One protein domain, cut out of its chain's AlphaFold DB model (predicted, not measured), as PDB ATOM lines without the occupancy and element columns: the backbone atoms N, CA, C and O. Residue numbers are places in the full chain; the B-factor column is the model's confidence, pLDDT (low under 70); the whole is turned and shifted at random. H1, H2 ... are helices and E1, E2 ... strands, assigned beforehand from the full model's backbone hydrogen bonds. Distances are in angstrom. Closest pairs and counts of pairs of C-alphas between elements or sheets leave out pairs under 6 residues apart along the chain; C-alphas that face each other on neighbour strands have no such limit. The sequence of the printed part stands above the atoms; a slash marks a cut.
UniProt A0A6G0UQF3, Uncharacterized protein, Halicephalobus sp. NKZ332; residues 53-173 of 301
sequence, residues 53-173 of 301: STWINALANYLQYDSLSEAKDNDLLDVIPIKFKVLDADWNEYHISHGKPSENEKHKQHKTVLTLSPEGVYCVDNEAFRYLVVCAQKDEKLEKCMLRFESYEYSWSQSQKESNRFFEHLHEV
ATOM      1  N   SER A  53       3.704  15.726  84.982       76.12
ATOM      2  CA  SER A  53       3.337  16.716  86.010       76.12
ATOM      3  C   SER A  53       3.079  16.054  87.365       76.12
ATOM      4  O   SER A  53       3.521  16.553  88.393       76.12
ATOM      5  N   THR A  54       2.415  14.893  87.354       80.44
ATOM      6  CA  THR A  54       2.188  14.077  88.553       80.44
ATOM      7  C   THR A  54       3.508  13.652  89.185       80.44
ATOM      8  O   THR A  54       3.659  13.792  90.390       80.44
ATOM      9  N   TRP A  55       4.473  13.211  88.377       82.81
ATOM     10  CA  TRP A  55       5.801  12.823  88.840       82.81
ATOM     11  C   TRP A  55       6.572  14.001  89.444       82.81
ATOM     12  O   TRP A  55       7.151  13.834  90.508       82.81
ATOM     13  N   ILE A  56       6.537  15.195  88.834       77.12
ATOM     14  CA  ILE A  56       7.209  16.395  89.381       77.12
ATOM     15  C   ILE A  56       6.673  16.728  90.778       77.12
ATOM     16  O   ILE A  56       7.456  16.953  91.699       77.12
ATOM     17  N   ASN A  57       5.350  16.732  90.953       76.94
ATOM     18  CA  ASN A  57       4.768  17.002  92.267       76.94
ATOM     19  C   ASN A  57       5.049  15.879  93.264       76.94
ATOM     20  O   ASN A  57       5.362  16.159  94.419       76.94
ATOM     21  N   ALA A  58       4.955  14.621  92.831       80.50
ATOM     22  CA  ALA A  58       5.266  13.480  93.678       80.50
ATOM     23  C   ALA A  58       6.713  13.569  94.182       80.50
ATOM     24  O   ALA A  58       6.938  13.533  95.385       80.50
ATOM     25  N   LEU A  59       7.668  13.817  93.279       81.75
ATOM     26  CA  LEU A  59       9.081  14.021  93.590       81.75
ATOM     27  C   LEU A  59       9.293  15.146  94.611       81.75
ATOM     28  O   LEU A  59      10.006  14.946  95.586       81.75
ATOM     29  N   ALA A  60       8.646  16.303  94.430       80.94
ATOM     30  CA  ALA A  60       8.747  17.410  95.381       80.94
ATOM     31  C   ALA A  60       8.273  17.015  96.791       80.94
ATOM     32  O   ALA A  60       8.936  17.334  97.773       80.94
ATOM     33  N   ASN A  61       7.159  16.281  96.897       82.75
ATOM     34  CA  ASN A  61       6.636  15.842  98.193       82.75
ATOM     35  C   ASN A  61       7.469  14.704  98.808       82.75
ATOM     36  O   ASN A  61       7.638  14.683 100.024       82.75
ATOM     37  N   TYR A  62       8.038  13.803  97.998       81.31
ATOM     38  CA  TYR A  62       8.936  12.748  98.483       81.31
ATOM     39  C   TYR A  62      10.223  13.298  99.095       81.31
ATOM     40  O   TYR A  62      10.746  12.698 100.026       81.31
ATOM     41  N   LEU A  63      10.731  14.420  98.581       79.56
ATOM     42  CA  LEU A  63      11.925  15.081  99.118       79.56
ATOM     43  C   LEU A  63      11.622  15.966 100.328       79.56
ATOM     44  O   LEU A  63      12.520  16.242 101.115       79.56
ATOM     45  N   GLN A  64      10.385  16.452 100.442       84.12
ATOM     46  CA  GLN A  64       9.984  17.363 101.509       84.12
ATOM     47  C   GLN A  64       9.606  16.638 102.804       84.12
ATOM     48  O   GLN A  64       9.857  17.181 103.879       84.12
ATOM     49  N   TYR A  65       8.964  15.473 102.696       85.00
ATOM     50  CA  TYR A  65       8.383  14.762 103.834       85.00
ATOM     51  C   TYR A  65       9.013  13.387 104.008       85.00
ATOM     52  O   TYR A  65       9.112  12.615 103.047       85.00
ATOM     53  N   ASP A  66       9.360  13.049 105.250       84.56
ATOM     54  CA  ASP A  66      10.036  11.802 105.597       84.56
ATOM     55  C   ASP A  66       9.075  10.607 105.568       84.56
ATOM     56  O   ASP A  66       9.491   9.474 105.314       84.56
ATOM     57  N   SER A  67       7.773  10.839 105.762       85.38
ATOM     58  CA  SER A  67       6.755   9.786 105.743       85.38
ATOM     59  C   SER A  67       5.443  10.220 105.090       85.38
ATOM     60  O   SER A  67       5.100  11.400 105.059       85.38
ATOM     61  N   LEU A  68       4.658   9.241 104.625       84.25
ATOM     62  CA  LEU A  68       3.309   9.493 104.111       84.25
ATOM     63  C   LEU A  68       2.381  10.073 105.193       84.25
ATOM     64  O   LEU A  68       1.538  10.909 104.880       84.25
ATOM     65  N   SER A  69       2.531   9.644 106.453       85.88
ATOM     66  CA  SER A  69       1.739  10.187 107.567       85.88
ATOM     67  C   SER A  69       2.047  11.665 107.787       85.88
ATOM     68  O   SER A  69       1.130  12.472 107.868       85.88
ATOM     69  N   GLU A  70       3.330  12.026 107.821       88.44
ATOM     70  CA  GLU A  70       3.751  13.422 107.927       88.44
ATOM     71  C   GLU A  70       3.238  14.242 106.743       88.44
ATOM     72  O   GLU A  70       2.669  15.312 106.942       88.44
ATOM     73  N   ALA A  71       3.381  13.729 105.520       86.69
ATOM     74  CA  ALA A  71       2.897  14.412 104.327       86.69
ATOM     75  C   ALA A  71       1.381  14.663 104.386       86.69
ATOM     76  O   ALA A  71       0.917  15.717 103.963       86.69
ATOM     77  N   LYS A  72       0.606  13.711 104.928       84.81
ATOM     78  CA  LYS A  72      -0.852  13.821 105.092       84.81
ATOM     79  C   LYS A  72      -1.255  14.904 106.095       84.81
ATOM     80  O   LYS A  72      -2.289  15.545 105.905       84.81
ATOM     81  N   ASP A  73      -0.460  15.081 107.144       86.75
ATOM     82  CA  ASP A  73      -0.733  16.032 108.222       86.75
ATOM     83  C   ASP A  73      -0.255  17.464 107.897       86.75
ATOM     84  O   ASP A  73      -0.576  18.399 108.632       86.75
ATOM     85  N   ASN A  74       0.468  17.648 106.786       86.19
ATOM     86  CA  ASN A  74       1.009  18.926 106.321       86.19
ATOM     87  C   ASN A  74       0.404  19.373 104.975       86.19
ATOM     88  O   ASN A  74      -0.383  18.667 104.342       86.19
ATOM     89  N   ASP A  75       0.758  20.585 104.536       81.38
ATOM     90  CA  ASP A  75       0.272  21.144 103.273       81.38
ATOM     91  C   ASP A  75       0.954  20.494 102.057       81.38
ATOM     92  O   ASP A  75       2.173  20.340 101.996       81.38
ATOM     93  N   LEU A  76       0.170  20.141 101.037       77.62
ATOM     94  CA  LEU A  76       0.705  19.554  99.810       77.62
ATOM     95  C   LEU A  76       1.580  20.561  99.049       77.62
ATOM     96  O   LEU A  76       1.151  21.686  98.796       77.62
ATOM     97  N   LEU A  77       2.753  20.129  98.577       75.94
ATOM     98  CA  LEU A  77       3.514  20.896  97.588       75.94
ATOM     99  C   LEU A  77       2.957  20.645  96.180       75.94
ATOM    100  O   LEU A  77       3.157  19.575  95.598       75.94
ATOM    101  N   ASP A  78       2.274  21.634  95.609       67.06
ATOM    102  CA  ASP A  78       1.590  21.555  94.316       67.06
ATOM    103  C   ASP A  78       2.240  22.447  93.242       67.06
ATOM    104  O   ASP A  78       1.629  23.349  92.670       67.06
ATOM    105  N   VAL A  79       3.506  22.144  92.926       70.81
ATOM    106  CA  VAL A  79       4.345  22.881  91.959       70.81
ATOM    107  C   VAL A  79       3.667  23.042  90.591       70.81
ATOM    108  O   VAL A  79       3.802  24.080  89.940       70.81
ATOM    109  N   ILE A  80       2.942  22.013  90.141       70.75
ATOM    110  CA  ILE A  80       2.194  22.005  88.880       70.75
ATOM    111  C   ILE A  80       0.752  21.553  89.144       70.75
ATOM    112  O   ILE A  80       0.540  20.559  89.833       70.75
ATOM    113  N   PRO A  81      -0.266  22.193  88.556       74.00
ATOM    114  CA  PRO A  81      -1.646  21.732  88.671       74.00
ATOM    115  C   PRO A  81      -1.823  20.310  88.141       74.00
ATOM    116  O   PRO A  81      -1.275  19.933  87.105       74.00
ATOM    117  N   ILE A  82      -2.633  19.515  88.833       74.50
ATOM    118  CA  ILE A  82      -2.929  18.131  88.457       74.50
ATOM    119  C   ILE A  82      -4.425  17.905  88.374       74.50
ATOM    120  O   ILE A  82      -5.207  18.466  89.142       74.50
ATOM    121  N   LYS A  83      -4.819  17.046  87.431       78.44
ATOM    122  CA  LYS A  83      -6.192  16.570  87.269       78.44
ATOM    123  C   LYS A  83      -6.186  15.078  86.982       78.44
ATOM    124  O   LYS A  83      -5.466  14.629  86.092       78.44
ATOM    125  N   PHE A  84      -6.994  14.317  87.706       79.50
ATOM    126  CA  PHE A  84      -7.140  12.879  87.490       79.50
ATOM    127  C   PHE A  84      -8.525  12.393  87.912       79.50
ATOM    128  O   PHE A  84      -9.312  13.137  88.490       79.50
ATOM    129  N   LYS A  85      -8.832  11.136  87.591       81.56
ATOM    130  CA  LYS A  85     -10.094  10.491  87.960       81.56
ATOM    131  C   LYS A  85      -9.871   9.450  89.048       81.56
ATOM    132  O   LYS A  85      -8.892   8.710  88.986       81.56
ATOM    133  N   VAL A  86     -10.786   9.372  90.002       77.94
ATOM    134  CA  VAL A  86     -10.884   8.296  90.997       77.94
ATOM    135  C   VAL A  86     -12.217   7.588  90.787       77.94
ATOM    136  O   VAL A  86     -13.198   8.229  90.426       77.94
ATOM    137  N   LEU A  87     -12.239   6.274  90.972       78.44
ATOM    138  CA  LEU A  87     -13.448   5.457  90.910       78.44
ATOM    139  C   LEU A  87     -13.753   4.938  92.315       78.44
ATOM    140  O   LEU A  87     -12.829   4.521  93.013       78.44
ATOM    141  N   ASP A  88     -15.022   4.956  92.717       75.00
ATOM    142  CA  ASP A  88     -15.464   4.241  93.919       75.00
ATOM    143  C   ASP A  88     -15.833   2.774  93.624       75.00
ATOM    144  O   ASP A  88     -15.755   2.302  92.487       75.00
ATOM    145  N   ALA A  89     -16.220   2.037  94.671       72.00
ATOM    146  CA  ALA A  89     -16.609   0.627  94.579       72.00
ATOM    147  C   ALA A  89     -17.854   0.384  93.702       72.00
ATOM    148  O   ALA A  89     -18.030  -0.719  93.185       72.00
ATOM    149  N   ASP A  90     -18.681   1.413  93.508       79.69
ATOM    150  CA  ASP A  90     -19.889   1.387  92.685       79.69
ATOM    151  C   ASP A  90     -19.626   1.915  91.260       79.69
ATOM    152  O   ASP A  90     -20.564   2.127  90.493       79.69
ATOM    153  N   TRP A  91     -18.350   2.096  90.885       75.25
ATOM    154  CA  TRP A  91     -17.893   2.620  89.592       75.25
ATOM    155  C   TRP A  91     -18.278   4.078  89.311       75.25
ATOM    156  O   TRP A  91     -18.231   4.515  88.157       75.25
ATOM    157  N   ASN A  92     -18.617   4.866  90.334       73.12
ATOM    158  CA  ASN A  92     -18.833   6.295  90.144       73.12
ATOM    159  C   ASN A  92     -17.489   7.008  89.956       73.12
ATOM    160  O   ASN A  92     -16.551   6.815  90.731       73.12
ATOM    161  N   GLU A  93     -17.408   7.857  88.929       83.62
ATOM    162  CA  GLU A  93     -16.219   8.655  88.627       83.62
ATOM    163  C   GLU A  93     -16.200   9.974  89.411       83.62
ATOM    164  O   GLU A  93     -17.124  10.784  89.328       83.62
ATOM    165  N   TYR A  94     -15.084  10.240  90.088       79.38
ATOM    166  CA  TYR A  94     -14.779  11.505  90.748       79.38
ATOM    167  C   TYR A  94     -13.616  12.178  90.033       79.38
ATOM    168  O   TYR A  94     -12.524  11.619  89.912       79.38
ATOM    169  N   HIS A  95     -13.844  13.395  89.554       83.50
ATOM    170  CA  HIS A  95     -12.811  14.213  88.936       83.50
ATOM    171  C   HIS A  95     -12.096  15.029  90.013       83.50
ATOM    172  O   HIS A  95     -12.681  15.935  90.598       83.50
ATOM    173  N   ILE A  96     -10.827  14.714  90.249       84.12
ATOM    174  CA  ILE A  96      -9.976  15.406  91.215       84.12
ATOM    175  C   ILE A  96      -9.129  16.433  90.476       84.12
ATOM    176  O   ILE A  96      -8.552  16.137  89.427       84.12
ATOM    177  N   SER A  97      -9.039  17.636  91.035       81.75
ATOM    178  CA  SER A  97      -8.127  18.680  90.579       81.75
ATOM    179  C   SER A  97      -7.469  19.369  91.765       81.75
ATOM    180  O   SER A  97      -8.153  19.663  92.743       81.75
ATOM    181  N   HIS A  98      -6.176  19.662  91.664       80.75
ATOM    182  CA  HIS A  98      -5.418  20.366  92.698       80.75
ATOM    183  C   HIS A  98      -4.384  21.306  92.049       80.75
ATOM    184  O   HIS A  98      -3.843  20.967  90.996       80.75
ATOM    185  N   GLY A  99      -4.146  22.484  92.636       76.75
ATOM    186  CA  GLY A  99      -3.297  23.551  92.083       76.75
ATOM    187  C   GLY A  99      -3.981  24.516  91.097       76.75
ATOM    188  O   GLY A  99      -5.080  24.268  90.592       76.75
ATOM    189  N   LYS A 100      -3.330  25.661  90.827       72.38
ATOM    190  CA  LYS A 100      -3.843  26.738  89.950       72.38
ATOM    191  C   LYS A 100      -3.267  26.664  88.525       72.38
ATOM    192  O   LYS A 100      -2.057  26.822  88.383       72.38
ATOM    193  N   PRO A 101      -4.095  26.493  87.474       62.81
ATOM    194  CA  PRO A 101      -3.647  26.463  86.077       62.81
ATOM    195  C   PRO A 101      -2.746  27.651  85.722       62.81
ATOM    196  O   PRO A 101      -3.057  28.783  86.086       62.81
ATOM    197  N   SER A 102      -1.671  27.401  84.972       54.56
ATOM    198  CA  SER A 102      -0.828  28.458  84.400       54.56
ATOM    199  C   SER A 102      -0.893  28.436  82.872       54.56
ATOM    200  O   SER A 102      -1.101  27.385  82.266       54.56
ATOM    201  N   GLU A 103      -0.667  29.583  82.231       49.69
ATOM    202  CA  GLU A 103      -0.642  29.702  80.760       49.69
ATOM    203  C   GLU A 103       0.487  28.888  80.092       49.69
ATOM    204  O   GLU A 103       0.476  28.662  78.877       49.69
ATOM    205  N   ASN A 104       1.456  28.420  80.886       51.38
ATOM    206  CA  ASN A 104       2.584  27.613  80.430       51.38
ATOM    207  C   ASN A 104       2.226  26.128  80.239       51.38
ATOM    208  O   ASN A 104       3.033  25.368  79.700       51.38
ATOM    209  N   GLU A 105       1.019  25.698  80.617       55.56
ATOM    210  CA  GLU A 105       0.550  24.329  80.405       55.56
ATOM    211  C   GLU A 105      -0.067  24.172  79.000       55.56
ATOM    212  O   GLU A 105      -1.198  24.577  78.734       55.56
ATOM    213  N   LYS A 106       0.693  23.594  78.058       53.16
ATOM    214  CA  LYS A 106       0.241  23.340  76.675       53.16
ATOM    215  C   LYS A 106       0.307  21.850  76.347       53.16
ATOM    216  O   LYS A 106       1.374  21.242  76.395       53.16
ATOM    217  N   HIS A 107      -0.818  21.263  75.944       49.28
ATOM    218  CA  HIS A 107      -0.899  19.844  75.587       49.28
ATOM    219  C   HIS A 107      -0.848  19.646  74.064       49.28
ATOM    220  O   HIS A 107      -1.746  20.070  73.340       49.28
ATOM    221  N   LYS A 108       0.189  18.960  73.569       40.75
ATOM    222  CA  LYS A 108       0.243  18.400  72.206       40.75
ATOM    223  C   LYS A 108       0.684  16.934  72.291       40.75
ATOM    224  O   LYS A 108       1.570  16.592  73.071       40.75
ATOM    225  N   GLN A 109       0.040  16.042  71.542       35.22
ATOM    226  CA  GLN A 109       0.337  14.602  71.561       35.22
ATOM    227  C   GLN A 109       1.383  14.252  70.507       35.22
ATOM    228  O   GLN A 109       1.148  14.530  69.337       35.22
ATOM    229  N   HIS A 110       2.499  13.636  70.900       35.56
ATOM    230  CA  HIS A 110       3.473  12.986  70.009       35.56
ATOM    231  C   HIS A 110       3.888  11.639  70.633       35.56
ATOM    232  O   HIS A 110       3.887  11.502  71.860       35.56
ATOM    233  N   LYS A 111       4.203  10.643  69.794       33.06
ATOM    234  CA  LYS A 111       4.560   9.270  70.192       33.06
ATOM    235  C   LYS A 111       6.058   9.044  69.952       33.06
ATOM    236  O   LYS A 111       6.537   9.304  68.855       33.06
ATOM    237  N   THR A 112       6.776   8.550  70.956       35.19
ATOM    238  CA  THR A 112       8.209   8.209  70.881       35.19
ATOM    239  C   THR A 112       8.459   6.946  71.707       35.19
ATOM    240  O   THR A 112       7.762   6.721  72.696       35.19
ATOM    241  N   VAL A 113       9.415   6.116  71.285       35.09
ATOM    242  CA  VAL A 113       9.856   4.892  71.975       35.09
ATOM    243  C   VAL A 113      11.272   5.145  72.498       35.09
ATOM    244  O   VAL A 113      12.100   5.648  71.748       35.09
ATOM    245  N   LEU A 114      11.526   4.844  73.774       39.94
ATOM    246  CA  LEU A 114      12.835   4.977  74.421       39.94
ATOM    247  C   LEU A 114      13.266   3.612  74.966       39.94
ATOM    248  O   LEU A 114      12.439   2.882  75.517       39.94
ATOM    249  N   THR A 115      14.546   3.284  74.818       38.56
ATOM    250  CA  THR A 115      15.160   2.063  75.356       38.56
ATOM    251  C   THR A 115      15.673   2.337  76.773       38.56
ATOM    252  O   THR A 115      16.343   3.340  76.998       38.56
ATOM    253  N   LEU A 116      15.338   1.474  77.741       40.22
ATOM    254  CA  LEU A 116      15.709   1.637  79.155       40.22
ATOM    255  C   LEU A 116      17.060   0.967  79.452       40.22
ATOM    256  O   LEU A 116      17.253  -0.192  79.084       40.22
ATOM    257  N   SER A 117      17.956   1.652  80.169       46.28
ATOM    258  CA  SER A 117      19.120   1.040  80.826       46.28
ATOM    259  C   SER A 117      18.892   0.964  82.345       46.28
ATOM    260  O   SER A 117      18.337   1.902  82.918       46.28
ATOM    261  N   PRO A 118      19.299  -0.116  83.034       53.56
ATOM    262  CA  PRO A 118      19.095  -0.243  84.479       53.56
ATOM    263  C   PRO A 118      19.802   0.847  85.300       53.56
ATOM    264  O   PRO A 118      19.278   1.257  86.332       53.56
ATOM    265  N   GLU A 119      20.956   1.347  84.839       55.69
ATOM    266  CA  GLU A 119      21.764   2.322  85.590       55.69
ATOM    267  C   GLU A 119      21.166   3.743  85.661       55.69
ATOM    268  O   GLU A 119      21.674   4.573  86.407       55.69
ATOM    269  N   GLY A 120      20.067   4.030  84.953       59.94
ATOM    270  CA  GLY A 120      19.384   5.335  84.978       59.94
ATOM    271  C   GLY A 120      17.883   5.262  85.268       59.94
ATOM    272  O   GLY A 120      17.170   6.244  85.058       59.94
ATOM    273  N   VAL A 121      17.376   4.103  85.700       72.44
ATOM    274  CA  VAL A 121      15.947   3.897  85.979       72.44
ATOM    275  C   VAL A 121      15.667   4.149  87.451       72.44
ATOM    276  O   VAL A 121      16.290   3.527  88.307       72.44
ATOM    277  N   TYR A 122      14.702   5.027  87.726       77.62
ATOM    278  CA  TYR A 122      14.210   5.347  89.066       77.62
ATOM    279  C   TYR A 122      12.731   4.996  89.153       77.62
ATOM    280  O   TYR A 122      11.923   5.454  88.340       77.62
ATOM    281  N   CYS A 123      12.378   4.163  90.126       74.19
ATOM    282  CA  CYS A 123      11.014   3.673  90.287       74.19
ATOM    283  C   CYS A 123      10.274   4.523  91.317       74.19
ATOM    284  O   CYS A 123      10.539   4.440  92.512       74.19
ATOM    285  N   VAL A 124       9.323   5.323  90.844       78.62
ATOM    286  CA  VAL A 124       8.509   6.202  91.683       78.62
ATOM    287  C   VAL A 124       7.045   5.822  91.507       78.62
ATOM    288  O   VAL A 124       6.555   5.731  90.379       78.62
ATOM    289  N   ASP A 125       6.347   5.582  92.613       78.38
ATOM    290  CA  ASP A 125       4.915   5.308  92.595       78.38
ATOM    291  C   ASP A 125       4.132   6.622  92.516       78.38
ATOM    292  O   ASP A 125       4.310   7.525  93.328       78.38
ATOM    293  N   ASN A 126       3.240   6.741  91.536       75.69
ATOM    294  CA  ASN A 126       2.366   7.905  91.417       75.69
ATOM    295  C   ASN A 126       1.083   7.750  92.251       75.69
ATOM    296  O   ASN A 126       0.436   8.753  92.548       75.69
ATOM    297  N   GLU A 127       0.692   6.528  92.627       78.88
ATOM    298  CA  GLU A 127      -0.557   6.282  93.357       78.88
ATOM    299  C   GLU A 127      -0.478   6.722  94.819       78.88
ATOM    300  O   GLU A 127      -1.452   7.275  95.323       78.88
ATOM    301  N   ALA A 128       0.682   6.582  95.472       82.19
ATOM    302  CA  ALA A 128       0.891   7.120  96.818       82.19
ATOM    303  C   ALA A 128       0.715   8.650  96.856       82.19
ATOM    304  O   ALA A 128       0.020   9.182  97.722       82.19
ATOM    305  N   PHE A 129       1.247   9.364  95.857       82.69
ATOM    306  CA  PHE A 129       1.014  10.801  95.717       82.69
ATOM    307  C   PHE A 129      -0.450  11.133  95.374       82.69
ATOM    308  O   PHE A 129      -1.026  12.057  95.945       82.69
ATOM    309  N   ARG A 130      -1.107  10.373  94.486       83.25
ATOM    310  CA  ARG A 130      -2.544  10.568  94.204       83.25
ATOM    311  C   ARG A 130      -3.403  10.367  95.452       83.25
ATOM    312  O   ARG A 130      -4.359  11.115  95.641       83.25
ATOM    313  N   TYR A 131      -3.062   9.399  96.301       85.38
ATOM    314  CA  TYR A 131      -3.708   9.192  97.596       85.38
ATOM    315  C   TYR A 131      -3.518  10.398  98.520       85.38
ATOM    316  O   TYR A 131      -4.489  10.872  99.109       85.38
ATOM    317  N   LEU A 132      -2.308  10.958  98.576       84.94
ATOM    318  CA  LEU A 132      -2.037  12.173  99.343       84.94
ATOM    319  C   LEU A 132      -2.904  13.357  98.872       84.94
ATOM    320  O   LEU A 132      -3.522  14.042  99.685       84.94
ATOM    321  N   VAL A 133      -3.042  13.548  97.556       84.38
ATOM    322  CA  VAL A 133      -3.908  14.591  96.971       84.38
ATOM    323  C   VAL A 133      -5.381  14.388  97.340       84.38
ATOM    324  O   VAL A 133      -6.103  15.367  97.531       84.38
ATOM    325  N   VAL A 134      -5.834  13.134  97.429       85.81
ATOM    326  CA  VAL A 134      -7.185  12.787  97.894       85.81
ATOM    327  C   VAL A 134      -7.352  13.130  99.376       85.81
ATOM    328  O   VAL A 134      -8.351  13.750  99.733       85.81
ATOM    329  N   CYS A 135      -6.369  12.815 100.222       85.56
ATOM    330  CA  CYS A 135      -6.395  13.178 101.643       85.56
ATOM    331  C   CYS A 135      -6.490  14.698 101.841       85.56
ATOM    332  O   CYS A 135      -7.276  15.171 102.662       85.56
ATOM    333  N   ALA A 136      -5.769  15.471 101.023       86.19
ATOM    334  CA  ALA A 136      -5.808  16.931 101.057       86.19
ATOM    335  C   ALA A 136      -7.196  17.521 100.726       86.19
ATOM    336  O   ALA A 136      -7.476  18.662 101.093       86.19
ATOM    337  N   GLN A 137      -8.094  16.756 100.084       85.19
ATOM    338  CA  GLN A 137      -9.485  17.181  99.857       85.19
ATOM    339  C   GLN A 137     -10.320  17.195 101.143       85.19
ATOM    340  O   GLN A 137     -11.391  17.799 101.158       85.19
ATOM    341  N   LYS A 138      -9.854  16.533 102.215       85.81
ATOM    342  CA  LYS A 138     -10.580  16.372 103.486       85.81
ATOM    343  C   LYS A 138     -11.975  15.752 103.303       85.81
ATOM    344  O   LYS A 138     -12.902  16.060 104.050       85.81
ATOM    345  N   ASP A 139     -12.111  14.869 102.312       84.50
ATOM    346  CA  ASP A 139     -13.332  14.118 102.011       84.50
ATOM    347  C   ASP A 139     -13.122  12.633 102.342       84.50
ATOM    348  O   ASP A 139     -12.447  11.890 101.624       84.50
ATOM    349  N   GLU A 140     -13.737  12.196 103.442       84.06
ATOM    350  CA  GLU A 140     -13.625  10.828 103.956       84.06
ATOM    351  C   GLU A 140     -14.191   9.780 102.980       84.06
ATOM    352  O   GLU A 140     -13.747   8.628 102.965       84.06
ATOM    353  N   LYS A 141     -15.163  10.156 102.136       83.56
ATOM    354  CA  LYS A 141     -15.721   9.257 101.121       83.56
ATOM    355  C   LYS A 141     -14.691   9.002 100.025       83.56
ATOM    356  O   LYS A 141     -14.501   7.851  99.639       83.56
ATOM    357  N   LEU A 142     -14.017  10.051  99.550       81.94
ATOM    358  CA  LEU A 142     -12.965   9.927  98.537       81.94
ATOM    359  C   LEU A 142     -11.757   9.162  99.074       81.94
ATOM    360  O   LEU A 142     -11.229   8.296  98.377       81.94
ATOM    361  N   GLU A 143     -11.356   9.422 100.320       82.06
ATOM    362  CA  GLU A 143     -10.258   8.691 100.958       82.06
ATOM    363  C   GLU A 143     -10.553   7.185 101.016       82.06
ATOM    364  O   GLU A 143      -9.716   6.365 100.630       82.06
ATOM    365  N   LYS A 144     -11.789   6.812 101.376       82.12
ATOM    366  CA  LYS A 144     -12.258   5.418 101.368       82.12
ATOM    367  C   LYS A 144     -12.345   4.789  99.982       82.12
ATOM    368  O   LYS A 144     -12.475   3.574  99.914       82.12
ATOM    369  N   CYS A 145     -12.280   5.543  98.886       78.44
ATOM    370  CA  CYS A 145     -12.243   4.957  97.539       78.44
ATOM    371  C   CYS A 145     -10.855   4.392  97.196       78.44
ATOM    372  O   CYS A 145     -10.731   3.492  96.368       78.44
ATOM    373  N   MET A 146      -9.803   4.874  97.858       72.44
ATOM    374  CA  MET A 146      -8.408   4.507  97.599       72.44
ATOM    375  C   MET A 146      -7.943   3.395  98.564       72.44
ATOM    376  O   MET A 146      -6.944   3.542  99.254       72.44
ATOM    377  N   LEU A 147      -8.688   2.283  98.665       59.59
ATOM    378  CA  LEU A 147      -8.564   1.223  99.696       59.59
ATOM    379  C   LEU A 147      -7.236   0.429  99.710       59.59
ATOM    380  O   LEU A 147      -7.268  -0.790  99.534       59.59
ATOM    381  N   ARG A 148      -6.069   1.058  99.918       64.12
ATOM    382  CA  ARG A 148      -4.774   0.362 100.093       64.12
ATOM    383  C   ARG A 148      -3.718   1.145 100.896       64.12
ATOM    384  O   ARG A 148      -2.561   1.210 100.482       64.12
ATOM    385  N   PHE A 149      -4.088   1.695 102.054       61.47
ATOM    386  CA  PHE A 149      -3.198   2.526 102.883       61.47
ATOM    387  C   PHE A 149      -1.809   1.909 103.135       61.47
ATOM    388  O   PHE A 149      -0.798   2.518 102.802       61.47
ATOM    389  N   GLU A 150      -1.757   0.662 103.620       61.41
ATOM    390  CA  GLU A 150      -0.492  -0.035 103.916       61.41
ATOM    391  C   GLU A 150       0.407  -0.184 102.675       61.41
ATOM    392  O   GLU A 150       1.632  -0.143 102.766       61.41
ATOM    393  N   SER A 151      -0.193  -0.311 101.485       73.00
ATOM    394  CA  SER A 151       0.569  -0.394 100.237       73.00
ATOM    395  C   SER A 151       1.148   0.956  99.813       73.00
ATOM    396  O   SER A 151       2.236   0.981  99.242       73.00
ATOM    397  N   TYR A 152       0.455   2.057 100.126       81.44
ATOM    398  CA  TYR A 152       0.903   3.411  99.807       81.44
ATOM    399  C   TYR A 152       2.017   3.877 100.735       81.44
ATOM    400  O   TYR A 152       2.936   4.548 100.285       81.44
ATOM    401  N   GLU A 153       1.984   3.499 102.012       80.81
ATOM    402  CA  GLU A 153       3.067   3.817 102.948       80.81
ATOM    403  C   GLU A 153       4.367   3.089 102.570       80.81
ATOM    404  O   GLU A 153       5.450   3.687 102.519       80.81
ATOM    405  N   TYR A 154       4.255   1.804 102.212       80.44
ATOM    406  CA  TYR A 154       5.387   1.046 101.690       80.44
ATOM    407  C   TYR A 154       5.918   1.653 100.382       80.44
ATOM    408  O   TYR A 154       7.127   1.864 100.255       80.44
ATOM    409  N   SER A 155       5.045   1.956  99.413       82.56
ATOM    410  CA  SER A 155       5.478   2.499  98.122       82.56
ATOM    411  C   SER A 155       6.006   3.932  98.217       82.56
ATOM    412  O   SER A 155       6.960   4.258  97.507       82.56
ATOM    413  N   TRP A 156       5.492   4.752  99.141       85.19
ATOM    414  CA  TRP A 156       6.050   6.063  99.492       85.19
ATOM    415  C   TRP A 156       7.503   5.931  99.935       85.19
ATOM    416  O   TRP A 156       8.388   6.576  99.379       85.19
ATOM    417  N   SER A 157       7.762   5.024 100.878       84.25
ATOM    418  CA  SER A 157       9.104   4.801 101.424       84.25
ATOM    419  C   SER A 157      10.107   4.376 100.345       84.25
ATOM    420  O   SER A 157      11.262   4.797 100.364       84.25
ATOM    421  N   GLN A 158       9.686   3.545  99.383       83.25
ATOM    422  CA  GLN A 158      10.537   3.180  98.240       83.25
ATOM    423  C   GLN A 158      10.738   4.362  97.283       83.25
ATOM    424  O   GLN A 158      11.862   4.625  96.861       83.25
ATOM    425  N   SER A 159       9.671   5.104  96.984       84.88
ATOM    426  CA  SER A 159       9.702   6.259  96.080       84.88
ATOM    427  C   SER A 159      10.596   7.381  96.603       84.88
ATOM    428  O   SER A 159      11.322   7.999  95.828       84.88
ATOM    429  N   GLN A 160      10.603   7.609  97.915       85.50
ATOM    430  CA  GLN A 160      11.505   8.548  98.576       85.50
ATOM    431  C   GLN A 160      12.968   8.114  98.453       85.50
ATOM    432  O   GLN A 160      13.808   8.920  98.062       85.50
ATOM    433  N   LYS A 161      13.283   6.838  98.714       84.12
ATOM    434  CA  LYS A 161      14.649   6.313  98.537       84.12
ATOM    435  C   LYS A 161      15.140   6.485  97.102       84.12
ATOM    436  O   LYS A 161      16.254   6.954  96.894       84.12
ATOM    437  N   GLU A 162      14.302   6.155  96.125       81.50
ATOM    438  CA  GLU A 162      14.623   6.319  94.705       81.50
ATOM    439  C   GLU A 162      14.755   7.794  94.300       81.50
ATOM    440  O   GLU A 162      15.622   8.129  93.496       81.50
ATOM    441  N   SER A 163      13.954   8.685  94.892       83.25
ATOM    442  CA  SER A 163      14.047  10.137  94.686       83.25
ATOM    443  C   SER A 163      15.352  10.710  95.238       83.25
ATOM    444  O   SER A 163      16.022  11.481  94.554       83.25
ATOM    445  N   ASN A 164      15.756  10.289  96.436       83.69
ATOM    446  CA  ASN A 164      17.041  10.670  97.019       83.69
ATOM    447  C   ASN A 164      18.208  10.126  96.185       83.69
ATOM    448  O   ASN A 164      19.097  10.891  95.824       83.69
ATOM    449  N   ARG A 165      18.149   8.853  95.764       86.19
ATOM    450  CA  ARG A 165      19.141   8.251  94.858       86.19
ATOM    451  C   ARG A 165      19.257   9.023  93.543       86.19
ATOM    452  O   ARG A 165      20.360   9.220  93.042       86.19
ATOM    453  N   PHE A 166      18.131   9.474  92.988       81.31
ATOM    454  CA  PHE A 166      18.105  10.326  91.800       81.31
ATOM    455  C   PHE A 166      18.826  11.657  92.038       81.31
ATOM    456  O   PHE A 166      19.668  12.042  91.231       81.31
ATOM    457  N   PHE A 167      18.543  12.343  93.148       79.69
ATOM    458  CA  PHE A 167      19.196  13.614  93.475       79.69
ATOM    459  C   PHE A 167      20.693  13.465  93.756       79.69
ATOM    460  O   PHE A 167      21.482  14.267  93.261       79.69
ATOM    461  N   GLU A 168      21.098  12.425  94.482       83.31
ATOM    462  CA  GLU A 168      22.509  12.092  94.697       83.31
ATOM    463  C   GLU A 168      23.223  11.862  93.361       83.31
ATOM    464  O   GLU A 168      24.275  12.448  93.112       83.31
ATOM    465  N   HIS A 169      22.601  11.108  92.453       77.56
ATOM    466  CA  HIS A 169      23.143  10.883  91.119       77.56
ATOM    467  C   HIS A 169      23.286  12.183  90.313       77.56
ATOM    468  O   HIS A 169      24.302  12.373  89.648       77.56
ATOM    469  N   LEU A 170      22.336  13.128  90.398       73.81
ATOM    470  CA  LEU A 170      22.442  14.423  89.706       73.81
ATOM    471  C   LEU A 170      23.705  15.213  90.086       73.81
ATOM    472  O   LEU A 170      24.216  15.965  89.257       73.81
ATOM    473  N   HIS A 171      24.231  15.041  91.302       74.44
ATOM    474  CA  HIS A 171      25.487  15.677  91.710       74.44
ATOM    475  C   HIS A 171      26.722  15.094  91.012       74.44
ATOM    476  O   HIS A 171      27.740  15.785  90.911       74.44
ATOM    477  N   GLU A 172      26.637  13.851  90.539       72.81
ATOM    478  CA  GLU A 172      27.716  13.121  89.869       72.81
ATOM    479  C   GLU A 172      27.642  13.237  88.339       72.81
ATOM    480  O   GLU A 172      28.662  13.119  87.655       72.81
ATOM    481  N   VAL A 173      26.450  13.493  87.787       66.94
ATOM    482  CA  VAL A 173      26.256  13.640  86.340       66.94
ATOM    483  C   VAL A 173      26.885  14.943  85.844       66.94
ATOM    484  O   VAL A 173      26.589  16.037  86.329       66.94
TER     485      VAL A 173
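What this domain is: This is residues 53 to 173 of the 301 residues of an uncharacterized protein of Halicephalobus sp. NKZ332 (UniProt A0A6G0UQF3). A two-stranded hairpin, E1 and E2, lies over residues 130 to 134 of H3, the middle helix of a cluster of crossed helices; the long H5 starts at H3 and runs away from the hairpin. After E2 a long loop swings wide, residues 106 to 119 sticking out. The printed part has 121 residues, in order H1, H2, E1, E2, H3, H4, H5, mostly helix, with an antiparallel sheet E1 - E2. It is compact, with a radius of gyration of the C-alphas of 15.7 A and spans of 45 by 35 by 26 A.

Where its parts are: E1 is residues 82 to 87, 16.7 A, and E2 residues 93 to 98, 16.4 A. H3 is residues 126 to 135, H4 140 to 143 and H2 68 to 73. H1, residues 53 to 64, 16.9 A, begins at C-alpha 53 (3.337, 16.716, 86.010). H5, residues 149 to 172, 35.2 A, ends at C-alpha 172 (27.716, 13.121, 89.869).

How they stand to each other: In the hairpin, N 84 and O 96 are 2.9 A apart, within hydrogen-bond range. H3 and E1 are near each other. H3, the hub, touches H1 at the C-alphas of Ala 58 and Phe 129, 5.4 A, about perpendicular at 76 degrees. It touches H2 at Lys 72 and Leu 132, C-alphas 6.1 A apart, H4 at Cys 135 and Glu 143, 6.0 A, and H5, through its residues 152 to 156 alone, at Ala 128 and Tyr 152, 4.8 A. Every O i to N i+4 pair is within range in H1, H2 and H3, and 19 of 20 in H5; H4 is too short for one.

The domain as a whole: The farthest C-alphas, of Asp 90 and Glu 172, are 49.1 A apart. The printed part has no cut; the E2 to H3 link, 27 residues, is long. Mean pLDDT of the printed part is 74.1; residues 78, 101 to 120, 147 to 150 and 173 are under 70.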